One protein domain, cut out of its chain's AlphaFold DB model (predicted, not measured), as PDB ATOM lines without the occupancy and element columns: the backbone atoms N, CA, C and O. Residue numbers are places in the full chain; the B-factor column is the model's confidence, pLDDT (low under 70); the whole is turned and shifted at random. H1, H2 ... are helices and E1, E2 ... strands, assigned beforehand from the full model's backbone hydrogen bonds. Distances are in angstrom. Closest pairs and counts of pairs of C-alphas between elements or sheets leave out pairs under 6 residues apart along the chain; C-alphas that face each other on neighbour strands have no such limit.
ATOM      1  N   GLY A  59     -33.180 -12.545  17.356       81.06
ATOM      2  CA  GLY A  59     -32.371 -11.991  16.277       81.06
ATOM      3  C   GLY A  59     -31.305 -12.949  15.757       81.06
ATOM      4  O   GLY A  59     -31.319 -14.141  16.054       81.06
ATOM      5  N   TYR A  60     -30.405 -12.457  14.912       80.88
ATOM      6  CA  TYR A  60     -29.417 -13.283  14.221       80.88
ATOM      7  C   TYR A  60     -28.164 -12.487  13.865       80.88
ATOM      8  O   TYR A  60     -28.126 -11.263  13.949       80.88
ATOM      9  N   VAL A  61     -27.122 -13.212  13.457       83.81
ATOM     10  CA  VAL A  61     -25.813 -12.638  13.147       83.81
ATOM     11  C   VAL A  61     -25.525 -12.782  11.659       83.81
ATOM     12  O   VAL A  61     -25.639 -13.878  11.103       83.81
ATOM     13  N   VAL A  62     -25.102 -11.686  11.038       87.31
ATOM     14  CA  VAL A  62     -24.567 -11.637   9.673       87.31
ATOM     15  C   VAL A  62     -23.084 -11.299   9.758       87.31
ATOM     16  O   VAL A  62     -22.676 -10.462  10.555       87.31
ATOM     17  N   ILE A  63     -22.256 -11.964   8.957       89.44
ATOM     18  CA  ILE A  63     -20.810 -11.727   8.926       89.44
ATOM     19  C   ILE A  63     -20.452 -11.319   7.508       89.44
ATOM     20  O   ILE A  63     -20.661 -12.110   6.590       89.44
ATOM     21  N   ALA A  64     -19.912 -10.113   7.346       93.12
ATOM     22  CA  ALA A  64     -19.460  -9.626   6.052       93.12
ATOM     23  C   ALA A  64     -18.287 -10.467   5.528       93.12
ATOM     24  O   ALA A  64     -17.304 -10.713   6.240       93.12
ATOM     25  N   GLU A  65     -18.371 -10.884   4.271       89.88
ATOM     26  CA  GLU A  65     -17.331 -11.632   3.576       89.88
ATOM     27  C   GLU A  65     -16.621 -10.761   2.528       89.88
ATOM     28  O   GLU A  65     -17.179  -9.787   2.016       89.88
ATOM     29  N   PRO A  66     -15.367 -11.087   2.167       90.94
ATOM     30  CA  PRO A  66     -14.718 -10.439   1.040       90.94
ATOM     31  C   PRO A  66     -15.551 -10.560  -0.243       90.94
ATOM     32  O   PRO A  66     -15.875 -11.667  -0.672       90.94
ATOM     33  N   GLY A  67     -15.841  -9.426  -0.877       91.50
ATOM     34  CA  GLY A  67     -16.702  -9.339  -2.058       91.50
ATOM     35  C   GLY A  67     -18.154  -8.953  -1.765       91.50
ATOM     36  O   GLY A  67     -18.841  -8.546  -2.703       91.50
ATOM     37  N   ASP A  68     -18.599  -9.004  -0.506       93.06
ATOM     38  CA  ASP A  68     -19.870  -8.391  -0.123       93.06
ATOM     39  C   ASP A  68     -19.784  -6.872  -0.273       93.06
ATOM     40  O   ASP A  68     -18.763  -6.245   0.014       93.06
ATOM     41  N   THR A  69     -20.888  -6.281  -0.714       94.88
ATOM     42  CA  THR A  69     -21.071  -4.829  -0.768       94.88
ATOM     43  C   THR A  69     -21.936  -4.381   0.401       94.88
ATOM     44  O   THR A  69     -22.749  -5.160   0.903       94.88
ATOM     45  N   ALA A  70     -21.849  -3.110   0.792       94.19
ATOM     46  CA  ALA A  70     -22.788  -2.568   1.775       94.19
ATOM     47  C   ALA A  70     -24.258  -2.809   1.368       94.19
ATOM     48  O   ALA A  70     -25.039  -3.292   2.174       94.19
ATOM     49  N   ALA A  71     -24.611  -2.604   0.094       94.81
ATOM     50  CA  ALA A  71     -25.978  -2.802  -0.396       94.81
ATOM     51  C   ALA A  71     -26.463  -4.264  -0.313       94.81
ATOM     52  O   ALA A  71     -27.637  -4.519  -0.038       94.81
ATOM     53  N   SER A  72     -25.582  -5.244  -0.553       95.94
ATOM     54  CA  SER A  72     -25.946  -6.659  -0.392       95.94
ATOM     55  C   SER A  72     -26.138  -7.024   1.076       95.94
ATOM     56  O   SER A  72     -27.045  -7.790   1.388       95.94
ATOM     57  N   LEU A  73     -25.341  -6.440   1.974       95.50
ATOM     58  CA  LEU A  73     -25.506  -6.620   3.415       95.50
ATOM     59  C   LEU A  73     -26.792  -5.957   3.916       95.50
ATOM     60  O   LEU A  73     -27.531  -6.609   4.639       95.50
ATOM     61  N   GLU A  74     -27.117  -4.739   3.470       95.94
ATOM     62  CA  GLU A  74     -28.397  -4.067   3.766       95.94
ATOM     63  C   GLU A  74     -29.598  -4.890   3.278       95.94
ATOM     64  O   GLU A  74     -30.630  -4.956   3.939       95.94
ATOM     65  N   THR A  75     -29.461  -5.566   2.132       94.62
ATOM     66  CA  THR A  75     -30.502  -6.466   1.610       94.62
ATOM     67  C   THR A  75     -30.673  -7.712   2.483       94.62
ATOM     68  O   THR A  75     -31.802  -8.126   2.727       94.62
ATOM     69  N   GLU A  76     -29.572  -8.316   2.942       92.00
ATOM     70  CA  GLU A  76     -29.601  -9.518   3.790       92.00
ATOM     71  C   GLU A  76     -30.107  -9.207   5.207       92.00
ATOM     72  O   GLU A  76     -30.893  -9.970   5.759       92.00
ATOM     73  N   THR A  77     -29.669  -8.092   5.798       92.00
ATOM     74  CA  THR A  77     -30.038  -7.691   7.165       92.00
ATOM     75  C   THR A  77     -31.394  -6.992   7.228       92.00
ATOM     76  O   THR A  77     -32.021  -6.962   8.286       92.00
ATOM     77  N   GLY A  78     -31.831  -6.377   6.124       94.75
ATOM     78  CA  GLY A  78     -32.958  -5.444   6.099       94.75
ATOM     79  C   GLY A  78     -32.692  -4.130   6.844       94.75
ATOM     80  O   GLY A  78     -33.625  -3.356   7.048       94.75
ATOM     81  N   CYS A  79     -31.449  -3.886   7.269       96.38
ATOM     82  CA  CYS A  79     -31.057  -2.733   8.074       96.38
ATOM     83  C   CYS A  79     -30.233  -1.755   7.226       96.38
ATOM     84  O   CYS A  79     -29.372  -2.206   6.470       96.38
ATOM     85  N   PRO A  80     -30.446  -0.435   7.347       96.50
ATOM     86  CA  PRO A  80     -29.659   0.562   6.643       96.50
ATOM     87  C   PRO A  80     -28.286   0.702   7.313       96.50
ATOM     88  O   PRO A  80     -28.180   0.902   8.523       96.50
ATOM     89  N   ILE A  81     -27.221   0.574   6.521       96.81
ATOM     90  CA  ILE A  81     -25.834   0.576   6.999       96.81
ATOM     91  C   ILE A  81     -25.156   1.889   6.605       96.81
ATOM     92  O   ILE A  81     -24.502   2.527   7.427       96.81
ATOM     93  N   LEU A  82     -25.299   2.307   5.344       97.06
ATOM     94  CA  LEU A  82     -24.709   3.546   4.818       97.06
ATOM     95  C   LEU A  82     -25.737   4.654   4.588       97.06
ATOM     96  O   LEU A  82     -25.386   5.717   4.068       97.06
ATOM     97  N   THR A  83     -26.990   4.409   4.947       95.38
ATOM     98  CA  THR A  83     -28.074   5.389   4.932       95.38
ATOM     99  C   THR A  83     -28.790   5.383   6.274       95.38
ATOM    100  O   THR A  83     -28.476   4.572   7.143       95.38
ATOM    101  N   ASP A  84     -29.763   6.272   6.441       93.50
ATOM    102  CA  ASP A  84     -30.742   6.139   7.516       93.50
ATOM    103  C   ASP A  84     -31.964   5.290   7.109       93.50
ATOM    104  O   ASP A  84     -32.101   4.867   5.954       93.50
ATOM    105  N   TRP A  85     -32.857   5.037   8.073       92.94
ATOM    106  CA  TRP A  85     -34.117   4.303   7.882       92.94
ATOM    107  C   TRP A  85     -35.100   4.969   6.907       92.94
ATOM    108  O   TRP A  85     -35.968   4.289   6.357       92.94
ATOM    109  N   PHE A  86     -34.974   6.276   6.677       92.00
ATOM    110  CA  PHE A  86     -35.872   7.070   5.831       92.00
ATOM    111  C   PHE A  86     -35.241   7.440   4.476       92.00
ATOM    112  O   PHE A  86     -35.905   8.022   3.620       92.00
ATOM    113  N   GLN A  87     -33.989   7.030   4.255       86.31
ATOM    114  CA  GLN A  87     -33.130   7.366   3.122       86.31
ATOM    115  C   GLN A  87     -32.896   8.875   2.931       86.31
ATOM    116  O   GLN A  87     -32.665   9.324   1.803       86.31
ATOM    117  N   GLU A  88     -32.938   9.651   4.014       91.25
ATOM    118  CA  GLU A  88     -32.781  11.111   3.985       91.25
ATOM    119  C   GLU A  88     -31.317  11.550   4.150       91.25
ATOM    120  O   GLU A  88     -30.918  12.568   3.586       91.25
ATOM    121  N   SER A  89     -30.510  10.751   4.850       94.50
ATOM    122  CA  SER A  89     -29.078  10.952   5.074       94.50
ATOM    123  C   SER A  89     -28.250   9.751   4.613       94.50
ATOM    124  O   SER A  89     -28.709   8.600   4.627       94.50
ATOM    125  N   ARG A  90     -27.014  10.013   4.172       96.06
ATOM    126  CA  ARG A  90     -26.069   9.003   3.681       96.06
ATOM    127  C   ARG A  90     -24.680   9.218   4.259       96.06
ATOM    128  O   ARG A  90     -24.246  10.339   4.498       96.06
ATOM    129  N   TYR A  91     -23.930   8.129   4.405       96.62
ATOM    130  CA  TYR A  91     -22.548   8.203   4.861       96.62
ATOM    131  C   TYR A  91     -21.726   9.128   3.950       96.62
ATOM    132  O   TYR A  91     -21.682   8.927   2.731       96.62
ATOM    133  N   GLY A  92     -21.074  10.129   4.544       95.44
ATOM    134  CA  GLY A  92     -20.363  11.207   3.850       95.44
ATOM    135  C   GLY A  92     -21.113  12.544   3.810       95.44
ATOM    136  O   GLY A  92     -20.484  13.556   3.498       95.44
ATOM    137  N   ASP A  93     -22.403  12.562   4.146       96.38
ATOM    138  CA  ASP A  93     -23.151  13.798   4.375       96.38
ATOM    139  C   ASP A  93     -22.744  14.433   5.714       96.38
ATOM    140  O   ASP A  93     -22.334  13.748   6.658       96.38
ATOM    141  N   ASP A  94     -22.853  15.760   5.802       93.06
ATOM    142  CA  ASP A  94     -22.566  16.480   7.044       93.06
ATOM    143  C   ASP A  94     -23.585  16.098   8.126       93.06
ATOM    144  O   ASP A  94     -24.794  16.108   7.892       93.06
ATOM    145  N   GLY A  95     -23.090  15.738   9.309       88.19
ATOM    146  CA  GLY A  95     -23.928  15.270  10.414       88.19
ATOM    147  C   GLY A  95     -24.513  13.863  10.247       88.19
ATOM    148  O   GLY A  95     -25.413  13.507  11.007       88.19
ATOM    149  N   PHE A  96     -24.028  13.054   9.296       95.25
ATOM    150  CA  PHE A  96     -24.401  11.640   9.222       95.25
ATOM    151  C   PHE A  96     -24.102  10.909  10.542       95.25
ATOM    152  O   PHE A  96     -23.022  11.052  11.121       95.25
ATOM    153  N   ALA A  97     -25.051  10.078  10.970       93.44
ATOM    154  CA  ALA A  97     -24.893   9.126  12.060       93.44
ATOM    155  C   ALA A  97     -25.452   7.759  11.620       93.44
ATOM    156  O   ALA A  97     -26.517   7.723  10.992       93.44
ATOM    157  N   PRO A  98     -24.769   6.642  11.935       95.06
ATOM    158  CA  PRO A  98     -25.298   5.309  11.676       95.06
ATOM    159  C   PRO A  98     -26.653   5.091  12.358       95.06
ATOM    160  O   PRO A  98     -26.897   5.583  13.455       95.06
ATOM    161  N   SER A  99     -27.526   4.318  11.714       95.69
ATOM    162  CA  SER A  99     -28.859   3.986  12.241       95.69
ATOM    163  C   SER A  99     -28.880   2.808  13.223       95.69
ATOM    164  O   SER A  99     -29.961   2.361  13.600       95.69
ATOM    165  N   CYS A 100     -27.711   2.292  13.599       94.88
ATOM    166  CA  CYS A 100     -27.555   1.227  14.586       94.88
ATOM    167  C   CYS A 100     -27.594   1.781  16.015       94.88
ATOM    168  O   CYS A 100     -27.138   2.897  16.268       94.88
ATOM    169  N   GLU A 101     -28.074   0.983  16.966       92.44
ATOM    170  CA  GLU A 101     -28.088   1.340  18.387       92.44
ATOM    171  C   GLU A 101     -26.681   1.357  18.992       92.44
ATOM    172  O   GLU A 101     -26.419   2.144  19.901       92.44
ATOM    173  N   TRP A 102     -25.782   0.504  18.495       92.75
ATOM    174  CA  TRP A 102     -24.369   0.520  18.866       92.75
ATOM    175  C   TRP A 102     -23.472   0.053  17.723       92.75
ATOM    176  O   TRP A 102     -23.865  -0.745  16.863       92.75
ATOM    177  N   LEU A 103     -22.242   0.557  17.753       95.56
ATOM    178  CA  LEU A 103     -21.172   0.187  16.849       95.56
ATOM    179  C   LEU A 103     -19.856   0.188  17.626       95.56
ATOM    180  O   LEU A 103     -19.343   1.249  17.961       95.56
ATOM    181  N   ASP A 104     -19.302  -0.995  17.863       93.94
ATOM    182  CA  ASP A 104     -18.089  -1.166  18.660       93.94
ATOM    183  C   ASP A 104     -16.926  -1.692  17.817       93.94
ATOM    184  O   ASP A 104     -17.069  -2.575  16.962       93.94
ATOM    185  N   GLU A 105     -15.728  -1.183  18.092       93.88
ATOM    186  CA  GLU A 105     -14.488  -1.677  17.515       93.88
ATOM    187  C   GLU A 105     -13.885  -2.785  18.384       93.88
ATOM    188  O   GLU A 105     -13.435  -2.568  19.507       93.88
ATOM    189  N   GLN A 106     -13.769  -3.979  17.807       88.12
ATOM    190  CA  GLN A 106     -12.949  -5.061  18.343       88.12
ATOM    191  C   GLN A 106     -11.593  -5.081  17.624       88.12
ATOM    192  O   GLN A 106     -11.468  -4.548  16.517       88.12
ATOM    193  N   PRO A 107     -10.538  -5.715  18.171       87.44
ATOM    194  CA  PRO A 107      -9.223  -5.724  17.526       87.44
ATOM    195  C   PRO A 107      -9.243  -6.190  16.059       87.44
ATOM    196  O   PRO A 107      -8.540  -5.616  15.225       87.44
ATOM    197  N   PHE A 108     -10.089  -7.170  15.721       86.94
ATOM    198  CA  PHE A 108     -10.109  -7.808  14.395       86.94
ATOM    199  C   PHE A 108     -11.410  -7.620  13.595       86.94
ATOM    200  O   PHE A 108     -11.456  -8.003  12.424       86.94
ATOM    201  N   TRP A 109     -12.451  -7.029  14.178       91.56
ATOM    202  CA  TRP A 109     -13.731  -6.763  13.511       91.56
ATOM    203  C   TRP A 109     -14.426  -5.548  14.130       91.56
ATOM    204  O   TRP A 109     -13.979  -5.030  15.148       91.56
ATOM    205  N   TYR A 110     -15.502  -5.097  13.502       94.69
ATOM    206  CA  TYR A 110     -16.480  -4.199  14.106       94.69
ATOM    207  C   TYR A 110     -17.764  -4.972  14.401       94.69
ATOM    208  O   TYR A 110     -18.116  -5.884  13.644       94.69
ATOM    209  N   GLU A 111     -18.438  -4.617  15.488       92.25
ATOM    210  CA  GLU A 111     -19.744  -5.147  15.877       92.25
ATOM    211  C   GLU A 111     -20.789  -4.051  15.718       92.25
ATOM    212  O   GLU A 111     -20.684  -3.013  16.358       92.25
ATOM    213  N   MET A 112     -21.781  -4.274  14.862       94.81
ATOM    214  CA  MET A 112     -22.861  -3.326  14.599       94.81
ATOM    215  C   MET A 112     -24.199  -3.969  14.944       94.81
ATOM    216  O   MET A 112     -24.592  -4.947  14.303       94.81
ATOM    217  N   GLY A 113     -24.897  -3.432  15.941       92.62
ATOM    218  CA  GLY A 113     -26.174  -3.971  16.402       92.62
ATOM    219  C   GLY A 113     -27.367  -3.122  15.992       92.62
ATOM    220  O   GLY A 113     -27.374  -1.917  16.227       92.62
ATOM    221  N   PHE A 114     -28.385  -3.775  15.427       93.00
ATOM    222  CA  PHE A 114     -29.696  -3.188  15.159       93.00
ATOM    223  C   PHE A 114     -30.767  -3.877  16.004       93.00
ATOM    224  O   PHE A 114     -31.005  -5.073  15.827       93.00
ATOM    225  N   THR A 115     -31.443  -3.147  16.882       89.25
ATOM    226  CA  THR A 115     -32.562  -3.638  17.692       89.25
ATOM    227  C   THR A 115     -33.874  -3.280  17.009       89.25
ATOM    228  O   THR A 115     -34.295  -2.131  16.986       89.25
ATOM    229  N   LEU A 116     -34.541  -4.277  16.429       87.81
ATOM    230  CA  LEU A 116     -35.676  -4.037  15.529       87.81
ATOM    231  C   LEU A 116     -37.039  -4.036  16.229       87.81
ATOM    232  O   LEU A 116     -38.055  -3.744  15.597       87.81
ATOM    233  N   ASN A 117     -37.092  -4.401  17.510       82.06
ATOM    234  CA  ASN A 117     -38.309  -4.343  18.311       82.06
ATOM    235  C   ASN A 117     -38.015  -4.185  19.811       82.06
ATOM    236  O   ASN A 117     -36.909  -4.442  20.283       82.06
ATOM    237  N   ASP A 118     -39.056  -3.847  20.570       79.62
ATOM    238  CA  ASP A 118     -38.991  -3.650  22.026       79.62
ATOM    239  C   ASP A 118     -38.692  -4.938  22.818       79.62
ATOM    240  O   ASP A 118     -38.429  -4.893  24.020       79.62
ATOM    241  N   ASN A 119     -38.726  -6.097  22.156       76.38
ATOM    242  CA  ASN A 119     -38.424  -7.397  22.748       76.38
ATOM    243  C   ASN A 119     -36.932  -7.757  22.632       76.38
ATOM    244  O   ASN A 119     -36.541  -8.844  23.054       76.38
ATOM    245  N   GLY A 120     -36.105  -6.868  22.072       72.94
ATOM    246  CA  GLY A 120     -34.661  -7.068  21.957       72.94
ATOM    247  C   GLY A 120     -34.231  -7.911  20.755       72.94
ATOM    248  O   GLY A 120     -33.103  -8.404  20.743       72.94
ATOM    249  N   PHE A 121     -35.088  -8.084  19.738       83.19
ATOM    250  CA  PHE A 121     -34.687  -8.747  18.494       83.19
ATOM    251  C   PHE A 121     -33.536  -7.974  17.852       83.19
ATOM    252  O   PHE A 121     -33.729  -6.847  17.390       83.19
ATOM    253  N   THR A 122     -32.358  -8.594  17.810       82.38
ATOM    254  CA  THR A 122     -31.126  -7.921  17.394       82.38
ATOM    255  C   THR A 122     -30.548  -8.529  16.124       82.38
ATOM    256  O   THR A 122     -30.179  -9.703  16.093       82.38
ATOM    257  N   VAL A 123     -30.395  -7.724  15.075       89.38
ATOM    258  CA  VAL A 123     -29.550  -8.081  13.931       89.38
ATOM    259  C   VAL A 123     -28.140  -7.580  14.208       89.38
ATOM    260  O   VAL A 123     -27.901  -6.376  14.249       89.38
ATOM    261  N   LEU A 124     -27.206  -8.507  14.405       89.81
ATOM    262  CA  LEU A 124     -25.800  -8.193  14.644       89.81
ATOM    263  C   LEU A 124     -24.998  -8.401  13.361       89.81
ATOM    264  O   LEU A 124     -24.823  -9.530  12.900       89.81
ATOM    265  N   LEU A 125     -24.492  -7.314  12.789       93.69
ATOM    266  CA  LEU A 125     -23.558  -7.354  11.676       93.69
ATOM    267  C   LEU A 125     -22.123  -7.315  12.202       93.69
ATOM    268  O   LEU A 125     -21.692  -6.356  12.838       93.69
ATOM    269  N   ILE A 126     -21.363  -8.354  11.875       92.75
ATOM    270  CA  ILE A 126     -19.925  -8.401  12.098       92.75
ATOM    271  C   ILE A 126     -19.209  -7.986  10.821       92.75
ATOM    272  O   ILE A 126     -19.408  -8.596   9.766       92.75
ATOM    273  N   VAL A 127     -18.318  -7.002  10.933       94.75
ATOM    274  CA  VAL A 127     -17.491  -6.518   9.820       94.75
ATOM    275  C   VAL A 127     -16.021  -6.844  10.092       94.75
ATOM    276  O   VAL A 127     -15.342  -6.098  10.804       94.75
ATOM    277  N   PRO A 128     -15.485  -7.956   9.556       92.31
ATOM    278  CA  PRO A 128     -14.078  -8.300   9.721       92.31
ATOM    279  C   PRO A 128     -13.149  -7.252   9.098       92.31
ATOM    280  O   PRO A 128     -13.366  -6.816   7.968       92.31
ATOM    281  N   LYS A 129     -12.040  -6.925   9.772       93.19
ATOM    282  CA  LYS A 129     -10.980  -6.040   9.247       93.19
ATOM    283  C   LYS A 129     -10.062  -6.790   8.277       93.19
ATOM    284  O   LYS A 129      -8.849  -6.876   8.467       93.19
ATOM    285  N   LEU A 130     -10.660  -7.401   7.258       89.62
ATOM    286  CA  LEU A 130      -9.981  -8.228   6.267       89.62
ATOM    287  C   LEU A 130      -9.887  -7.523   4.916       89.62
ATOM    288  O   LEU A 130     -10.747  -6.736   4.526       89.62
ATOM    289  N   THR A 131      -8.847  -7.859   4.157       89.19
ATOM    290  CA  THR A 131      -8.741  -7.433   2.761       89.19
ATOM    291  C   THR A 131      -9.897  -8.004   1.941       89.19
ATOM    292  O   THR A 131     -10.200  -9.193   2.027       89.19
ATOM    293  N   GLY A 132     -10.509  -7.154   1.114       89.94
ATOM    294  CA  GLY A 132     -11.612  -7.520   0.227       89.94
ATOM    295  C   GLY A 132     -13.006  -7.315   0.823       89.94
ATOM    296  O   GLY A 132     -13.971  -7.401   0.073       89.94
ATOM    297  N   VAL A 133     -13.120  -7.006   2.120       93.38
ATOM    298  CA  VAL A 133     -14.353  -6.438   2.691       93.38
ATOM    299  C   VAL A 133     -14.528  -5.013   2.154       93.38
ATOM    300  O   VAL A 133     -13.532  -4.310   1.952       93.38
ATOM    301  N   ASP A 134     -15.773  -4.608   1.888       96.25
ATOM    302  CA  ASP A 134     -16.112  -3.300   1.319       96.25
ATOM    303  C   ASP A 134     -15.396  -2.162   2.068       96.25
ATOM    304  O   ASP A 134     -15.586  -1.939   3.267       96.25
ATOM    305  N   SER A 135     -14.548  -1.423   1.351       96.44
ATOM    306  CA  SER A 135     -13.741  -0.354   1.938       96.44
ATOM    307  C   SER A 135     -14.584   0.795   2.481       96.44
ATOM    308  O   SER A 135     -14.169   1.456   3.428       96.44
ATOM    309  N   ARG A 136     -15.756   1.054   1.885       96.69
ATOM    310  CA  ARG A 136     -16.664   2.108   2.346       96.69
ATOM    311  C   ARG A 136     -17.332   1.702   3.654       96.69
ATOM    312  O   ARG A 136     -17.443   2.536   4.543       96.69
ATOM    313  N   LEU A 137     -17.703   0.428   3.781       97.25
ATOM    314  CA  LEU A 137     -18.200  -0.136   5.034       97.25
ATOM    315  C   LEU A 137     -17.140  -0.047   6.136       97.25
ATOM    316  O   LEU A 137     -17.419   0.478   7.207       97.25
ATOM    317  N   LEU A 138     -15.908  -0.484   5.854       97.62
ATOM    318  CA  LEU A 138     -14.805  -0.407   6.818       97.62
ATOM    319  C   LEU A 138     -14.522   1.029   7.270       97.62
ATOM    320  O   LEU A 138     -14.258   1.251   8.449       97.62
ATOM    321  N   GLN A 139     -14.571   1.995   6.351       97.75
ATOM    322  CA  GLN A 139     -14.345   3.396   6.692       97.75
ATOM    323  C   GLN A 139     -15.488   3.960   7.546       97.75
ATOM    324  O   GLN A 139     -15.205   4.603   8.550       97.75
ATOM    325  N   MET A 140     -16.748   3.657   7.215       97.75
ATOM    326  CA  MET A 140     -17.895   4.055   8.039       97.75
ATOM    327  C   MET A 140     -17.790   3.463   9.447       97.75
ATOM    328  O   MET A 140     -17.911   4.196  10.424       97.75
ATOM    329  N   CYS A 141     -17.467   2.172   9.563       97.69
ATOM    330  CA  CYS A 141     -17.268   1.555  10.870       97.69
ATOM    331  C   CYS A 141     -16.144   2.243  11.651       97.69
ATOM    332  O   CYS A 141     -16.313   2.569  12.816       97.69
ATOM    333  N   LYS A 142     -15.008   2.518  11.008       97.00
ATOM    334  CA  LYS A 142     -13.876   3.192  11.651       97.00
ATOM    335  C   LYS A 142     -14.207   4.607  12.138       97.00
ATOM    336  O   LYS A 142     -13.673   5.022  13.160       97.00
ATOM    337  N   ASP A 143     -15.018   5.349  11.393       96.75
ATOM    338  CA  ASP A 143     -15.327   6.744  11.710       96.75
ATOM    339  C   ASP A 143     -16.325   6.881  12.867       96.75
ATOM    340  O   ASP A 143     -16.333   7.910  13.541       96.75
ATOM    341  N   HIS A 144     -17.155   5.858  13.090       96.69
ATOM    342  CA  HIS A 144     -18.276   5.915  14.029       96.69
ATOM    343  C   HIS A 144     -18.218   4.884  15.159       96.69
ATOM    344  O   HIS A 144     -19.062   4.946  16.046       96.69
ATOM    345  N   ALA A 145     -17.278   3.937  15.128       96.56
ATOM    346  CA  ALA A 145     -17.176   2.937  16.178       96.56
ATOM    347  C   ALA A 145     -16.626   3.522  17.474       96.56
ATOM    348  O   ALA A 145     -15.606   4.216  17.483       96.56
ATOM    349  N   ASP A 146     -17.269   3.147  18.570       92.31
ATOM    350  CA  ASP A 146     -16.726   3.335  19.898       92.31
ATOM    351  C   ASP A 146     -15.664   2.267  20.180       92.31
ATOM    352  O   ASP A 146     -15.726   1.125  19.717       92.31
ATOM    353  N   ILE A 147     -14.645   2.644  20.950       82.00
ATOM    354  CA  ILE A 147     -13.673   1.689  21.480       82.00
ATOM    355  C   ILE A 147     -14.205   1.257  22.848       82.00
ATOM    356  O   ILE A 147     -14.285   2.112  23.740       82.00
ATOM    357  N   PRO A 148     -14.541  -0.030  23.056       65.62
ATOM    358  CA  PRO A 148     -15.021  -0.497  24.347       65.62
ATOM    359  C   PRO A 148     -14.017  -0.153  25.448       65.62
ATOM    360  O   PRO A 148     -12.805  -0.331  25.284       65.62
ATOM    361  N   ALA A 149     -14.511   0.341  26.584       59.62
ATOM    362  CA  ALA A 149     -13.667   0.542  27.755       59.62
ATOM    363  C   ALA A 149     -13.103  -0.817  28.217       59.62
ATOM    364  O   ALA A 149     -13.863  -1.768  28.398       59.62
ATOM    365  N   ALA A 150     -11.774  -0.892  28.352       49.50
ATOM    366  CA  ALA A 150     -11.032  -2.094  28.749       49.50
ATOM    367  C   ALA A 150     -11.333  -2.568  30.179       49.50
ATOM    368  O   ALA A 150     -11.604  -1.705  31.049       49.50
TER     369      ALA A 150
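This is residues 59 to 150 of the 150 residues of an uncharacterized protein of Methylovulum psychrotolerans (UniProt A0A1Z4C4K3). A four-stranded sheet has helices H1 and H2 over one face, with the long link, residues 78 to 101, also on that side. The 92 printed residues, under half in named elements, run E1 H1 E2 E3 E4 H2; the class is mixed. The mixed sheet's order is E1 E4 E3 E2. It is compact, radius of gyration of the C-alphas 12.5 A, spanning 34 by 29 by 27 A.

E2, residues 102 to 105, E3, 109 to 115, and E4, 122 to 128, form a meander, successive antiparallel neighbours in two hairpins; N 104 and O 111, and N 112 and O 125, are 2.9 A apart. E1, residues 59 to 63, is parallel to E4, with N 62 and O 124 2.9 A apart. H1, residues 70 to 77, and H2, 135 to 144, are on the same face; every O i to N i+4 pair is within hydrogen-bond range. E1, H1, E2 form a split strand-helix-strand unit, E4 and E3 between its strands, its crossover right-handed.

E3 measures 19.5 A. C-alpha 59 is at (-32.371, -11.991, 16.277), C-alpha 144 at (-18.276, 5.915, 14.029).

The printed part has no cut. Residues 148 to 150 are under pLDDT 70.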